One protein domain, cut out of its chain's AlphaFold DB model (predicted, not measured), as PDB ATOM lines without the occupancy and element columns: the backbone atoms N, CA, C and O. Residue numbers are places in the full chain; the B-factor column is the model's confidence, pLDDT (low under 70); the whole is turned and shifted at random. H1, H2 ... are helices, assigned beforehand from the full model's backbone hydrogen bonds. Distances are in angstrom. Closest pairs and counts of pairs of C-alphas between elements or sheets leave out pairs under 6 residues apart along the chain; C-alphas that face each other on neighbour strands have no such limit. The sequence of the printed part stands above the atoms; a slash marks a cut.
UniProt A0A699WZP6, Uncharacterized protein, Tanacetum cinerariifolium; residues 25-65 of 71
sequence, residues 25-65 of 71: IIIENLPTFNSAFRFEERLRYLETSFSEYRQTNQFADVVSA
ATOM      1  N   ILE A  25     156.110 185.716 204.492       63.31
ATOM      2  CA  ILE A  25     157.433 185.089 204.675       63.31
ATOM      3  C   ILE A  25     157.632 184.615 206.125       63.31
ATOM      4  O   ILE A  25     158.220 183.565 206.352       63.31
ATOM      5  N   ILE A  26     157.157 185.363 207.123       66.12
ATOM      6  CA  ILE A  26     157.299 184.997 208.541       66.12
ATOM      7  C   ILE A  26     156.359 183.838 208.901       66.12
ATOM      8  O   ILE A  26     156.730 182.979 209.694       66.12
ATOM      9  N   ILE A  27     155.168 183.783 208.295       65.19
ATOM     10  CA  ILE A  27     154.174 182.722 208.519       65.19
ATOM     11  C   ILE A  27     154.577 181.431 207.790       65.19
ATOM     12  O   ILE A  27     154.457 180.348 208.356       65.19
ATOM     13  N   GLU A  28     155.095 181.547 206.565       62.94
ATOM     14  CA  GLU A  28     155.584 180.436 205.741       62.94
ATOM     15  C   GLU A  28     156.871 179.810 206.304       62.94
ATOM     16  O   GLU A  28     157.070 178.606 206.171       62.94
ATOM     17  N   ASN A  29     157.728 180.607 206.958       66.50
ATOM     18  CA  ASN A  29     158.968 180.127 207.584       66.50
ATOM     19  C   ASN A  29     158.807 179.711 209.054       66.50
ATOM     20  O   ASN A  29     159.757 179.191 209.646       66.50
ATOM     21  N   LEU A  30     157.643 179.935 209.672       69.38
ATOM     22  CA  LEU A  30     157.362 179.380 210.991       69.38
ATOM     23  C   LEU A  30     157.224 177.857 210.826       69.38
ATOM     24  O   LEU A  30     156.526 177.436 209.898       69.38
ATOM     25  N   PRO A  31     157.834 177.007 211.682       64.31
ATOM     26  CA  PRO A  31     157.496 175.586 211.690       64.31
ATOM     27  C   PRO A  31     155.978 175.504 211.772       64.31
ATOM     28  O   PRO A  31     155.431 176.042 212.733       64.31
ATOM     29  N   THR A  32     155.352 174.968 210.708       70.06
ATOM     30  CA  THR A  32     153.925 175.124 210.359       70.06
ATOM     31  C   THR A  32     153.125 175.533 211.583       70.06
ATOM     32  O   THR A  32     153.063 174.733 212.508       70.06
ATOM     33  N   PHE A  33     152.575 176.749 211.645       65.75
ATOM     34  CA  PHE A  33     151.883 177.275 212.837       65.75
ATOM     35  C   PHE A  33     150.989 176.214 213.520       65.75
ATOM     36  O   PHE A  33     151.026 176.027 214.732       65.75
ATOM     37  N   ASN A  34     150.298 175.407 212.713       63.19
ATOM     38  CA  ASN A  34     149.515 174.245 213.130       63.19
ATOM     39  C   ASN A  34     150.280 173.211 214.010       63.19
ATOM     40  O   ASN A  34     149.779 172.734 215.028       63.19
ATOM     41  N   SER A  35     151.524 172.903 213.643       68.69
ATOM     42  CA  SER A  35     152.463 172.023 214.351       68.69
ATOM     43  C   SER A  35     153.035 172.662 215.621       68.69
ATOM     44  O   SER A  35     153.036 172.021 216.671       68.69
ATOM     45  N   ALA A  36     153.438 173.941 215.574       73.12
ATOM     46  CA  ALA A  36     153.977 174.651 216.743       73.12
ATOM     47  C   ALA A  36     152.973 174.717 217.912       73.12
ATOM     48  O   ALA A  36     153.361 174.678 219.079       73.12
ATOM     49  N   PHE A  37     151.674 174.754 217.599       76.44
ATOM     50  CA  PHE A  37     150.594 174.740 218.586       76.44
ATOM     51  C   PHE A  37     150.002 173.349 218.864       76.44
ATOM     52  O   PHE A  37     149.114 173.249 219.721       76.44
ATOM     53  N   ARG A  38     150.493 172.292 218.190       83.50
ATOM     54  CA  ARG A  38     149.967 170.910 218.230       83.50
ATOM     55  C   ARG A  38     148.440 170.876 218.116       83.50
ATOM     56  O   ARG A  38     147.766 170.195 218.890       83.50
ATOM     57  N   PHE A  39     147.892 171.665 217.196       83.75
ATOM     58  CA  PHE A  39     146.453 171.919 217.142       83.75
ATOM     59  C   PHE A  39     145.652 170.628 216.946       83.75
ATOM     60  O   PHE A  39     144.689 170.408 217.663       83.75
ATOM     61  N   GLU A  40     146.111 169.738 216.063       84.88
ATOM     62  CA  GLU A  40     145.490 168.428 215.813       84.88
ATOM     63  C   GLU A  40     145.374 167.570 217.076       84.88
ATOM     64  O   GLU A  40     144.368 166.909 217.324       84.88
ATOM     65  N   GLU A  41     146.405 167.585 217.916       89.88
ATOM     66  CA  GLU A  41     146.408 166.812 219.153       89.88
ATOM     67  C   GLU A  41     145.521 167.444 220.221       89.88
ATOM     68  O   GLU A  41     144.793 166.739 220.919       89.88
ATOM     69  N   ARG A  42     145.531 168.779 220.312       92.44
ATOM     70  CA  ARG A  42     144.627 169.521 221.194       92.44
ATOM     71  C   ARG A  42     143.169 169.350 220.790       92.44
ATOM     72  O   ARG A  42     142.333 169.169 221.667       92.44
ATOM     73  N   LEU A  43     142.878 169.387 219.493       90.75
ATOM     74  CA  LEU A  43     141.542 169.188 218.947       90.75
ATOM     75  C   LEU A  43     141.044 167.783 219.275       90.75
ATOM     76  O   LEU A  43     139.980 167.640 219.866       90.75
ATOM     77  N   ARG A  44     141.867 166.763 219.012       94.56
ATOM     78  CA  ARG A  44     141.559 165.374 219.368       94.56
ATOM     79  C   ARG A  44     141.303 165.203 220.865       94.56
ATOM     80  O   ARG A  44     140.362 164.521 221.253       94.56
ATOM     81  N   TYR A  45     142.128 165.812 221.718       95.94
ATOM     82  CA  TYR A  45     141.929 165.755 223.168       95.94
ATOM     83  C   TYR A  45     140.621 166.436 223.591       95.94
ATOM     84  O   TYR A  45     139.887 165.916 224.432       95.94
ATOM     85  N   LEU A  46     140.306 167.581 222.986       95.94
ATOM     86  CA  LEU A  46     139.074 168.305 223.261       95.94
ATOM     87  C   LEU A  46     137.840 167.495 222.841       95.94
ATOM     88  O   LEU A  46     136.902 167.380 223.622       95.94
ATOM     89  N   GLU A  47     137.861 166.872 221.665       94.56
ATOM     90  CA  GLU A  47     136.791 165.977 221.206       94.56
ATOM     91  C   GLU A  47     136.584 164.796 222.162       94.56
ATOM     92  O   GLU A  47     135.450 164.533 222.573       94.56
ATOM     93  N   THR A  48     137.664 164.124 222.579       96.62
ATOM     94  CA  THR A  48     137.588 163.014 223.542       96.62
ATOM     95  C   THR A  48     137.026 163.475 224.886       96.62
ATOM     96  O   THR A  48     136.071 162.881 225.382       96.62
ATOM     97  N   SER A  49     137.558 164.561 225.454       94.31
ATOM     98  CA  SER A  49     137.095 165.084 226.748       94.31
ATOM     99  C   SER A  49     135.635 165.540 226.710       94.31
ATOM    100  O   SER A  49     134.892 165.312 227.663       94.31
ATOM    101  N   PHE A  50     135.183 166.126 225.598       93.00
ATOM    102  CA  PHE A  50     133.782 166.495 225.423       93.00
ATOM    103  C   PHE A  50     132.881 165.261 225.299       93.00
ATOM    104  O   PHE A  50     131.787 165.244 225.863       93.00
ATOM    105  N   SER A  51     133.340 164.218 224.603       89.38
ATOM    106  CA  SER A  51     132.631 162.938 224.508       89.38
ATOM    107  C   SER A  51     132.458 162.284 225.886       89.38
ATOM    108  O   SER A  51     131.338 161.948 226.274       89.38
ATOM    109  N   GLU A  52     133.536 162.194 226.671       92.81
ATOM    110  CA  GLU A  52     133.511 161.675 228.048       92.81
ATOM    111  C   GLU A  52     132.597 162.503 228.955       92.81
ATOM    112  O   GLU A  52     131.786 161.957 229.712       92.81
ATOM    113  N   TYR A  53     132.682 163.832 228.852       88.00
ATOM    114  CA  TYR A  53     131.810 164.734 229.591       88.00
ATOM    115  C   TYR A  53     130.341 164.490 229.244       88.00
ATOM    116  O   TYR A  53     129.523 164.332 230.142       88.00
ATOM    117  N   ARG A  54     129.984 164.386 227.958       84.56
ATOM    118  CA  ARG A  54     128.601 164.096 227.548       84.56
ATOM    119  C   ARG A  54     128.113 162.734 228.028       84.56
ATOM    120  O   ARG A  54     126.947 162.624 228.384       84.56
ATOM    121  N   GLN A  55     128.983 161.728 228.049       82.44
ATOM    122  CA  GLN A  55     128.633 160.386 228.508       82.44
ATOM    123  C   GLN A  55     128.403 160.327 230.025       82.44
ATOM    124  O   GLN A  55     127.569 159.556 230.494       82.44
ATOM    125  N   THR A  56     129.135 161.134 230.795       84.25
ATOM    126  CA  THR A  56     129.046 161.177 232.265       84.25
ATOM    127  C   THR A  56     128.109 162.266 232.786       84.25
ATOM    128  O   THR A  56     127.759 162.271 233.968       84.25
ATOM    129  N   ASN A  57     127.662 163.177 231.921       81.31
ATOM    130  CA  ASN A  57     126.756 164.250 232.291       81.31
ATOM    131  C   ASN A  57     125.330 163.721 232.489       81.31
ATOM    132  O   ASN A  57     124.525 163.664 231.559       81.31
ATOM    133  N   GLN A  58     125.001 163.426 233.744       72.00
ATOM    134  CA  GLN A  58     123.681 162.975 234.190       72.00
ATOM    135  C   GLN A  58     122.543 163.965 233.866       72.00
ATOM    136  O   GLN A  58     121.373 163.589 233.881       72.00
ATOM    137  N   PHE A  59     122.870 165.223 233.556       76.94
ATOM    138  CA  PHE A  59     121.898 166.258 233.206       76.94
ATOM    139  C   PHE A  59     121.676 166.411 231.697       76.94
ATOM    140  O   PHE A  59     120.754 167.126 231.315       76.94
ATOM    141  N   ALA A  60     122.475 165.771 230.834       76.12
ATOM    142  CA  ALA A  60     122.372 165.946 229.381       76.12
ATOM    143  C   ALA A  60     120.983 165.550 228.849       76.12
ATOM    144  O   ALA A  60     120.361 166.318 228.116       76.12
ATOM    145  N   ASP A  61     120.471 164.401 229.289       73.25
ATOM    146  CA  ASP A  61     119.142 163.921 228.903       73.25
ATOM    147  C   ASP A  61     118.027 164.737 229.562       73.25
ATOM    148  O   ASP A  61     117.018 165.028 228.931       73.25
ATOM    149  N   VAL A  62     118.223 165.160 230.816       75.31
ATOM    150  CA  VAL A  62     117.231 165.949 231.563       75.31
ATOM    151  C   VAL A  62     117.044 167.321 230.927       75.31
ATOM    152  O   VAL A  62     115.910 167.716 230.692       75.31
ATOM    153  N   VAL A  63     118.132 168.023 230.601       73.88
ATOM    154  CA  VAL A  63     118.090 169.324 229.916       73.88
ATOM    155  C   VAL A  63     117.532 169.174 228.498       73.88
ATOM    156  O   VAL A  63     116.752 170.019 228.075       73.88
ATOM    157  N   SER A  64     117.862 168.088 227.786       73.56
ATOM    158  CA  SER A  64     117.295 167.804 226.458       73.56
ATOM    159  C   SER A  64     115.805 167.447 226.490       73.56
ATOM    160  O   SER A  64     115.131 167.586 225.470       73.56
ATOM    161  N   ALA A  65     115.303 166.936 227.615       75.00
ATOM    162  CA  ALA A  65     113.912 166.532 227.789       75.00
ATOM    163  C   ALA A  65     113.018 167.658 228.325       75.00
ATOM    164  O   ALA A  65     111.808 167.455 228.412       75.00
TER     165      ALA A  65
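What this domain is: This is residues 25 to 65 of the 71 residues of an uncharacterized protein of Tanacetum cinerariifolium (UniProt A0A699WZP6). One long helix, H3, makes the middle of a thin rod, with the short helices H1 and H2 strung out before it and the short H4 after it; no part folds back on another. The printed part has 41 residues with four named helices, H1 to H4, and no named strand, an all helix class. It is extended, with a radius of gyration of the C-alphas of 17.2 A and spans of 53 by 14 by 7 A.

How they stand to each other: H1, residues 25 to 28, is close to but not clearly touching H2, residues 33 to 36; their closest C-alphas, of Ile 27 and Phe 33, are 7.3 A apart. H2 is close to but not clearly touching H3, residues 39 to 56, with the closest C-alphas, of Asn 34 and Glu 40, 7.6 A apart. H3 is close to but not clearly touching H4, residues 60 to 64, with the closest C-alphas, of Arg 54 and Ala 60, 6.8 A apart. H1 is apart from H3 and H4, and H2 from H4. In H3 and H4 every O i to N i+4 pair is within hydrogen-bond range; H1 and H2 are too short for such a pair.

Where its parts are: H1 begins at C-alpha 25 (157.433, 185.089, 204.675) and is 5.1 A long from first to last C-alpha; H2 is 5.2 A. H3 runs 25.4 A from C-alpha 39 (146.453, 171.919, 217.142). H4, 6.1 A, ends at C-alpha 64 (117.295, 167.804, 226.458).

The domain as a whole: The C-alphas farthest apart, of Ile 25 and Ala 65, are 52.7 A apart. The printed part has no cut, and its three links are tight. Mean pLDDT of the printed part is 79.6; residues 25 to 31 and 33 to 35 are under 70.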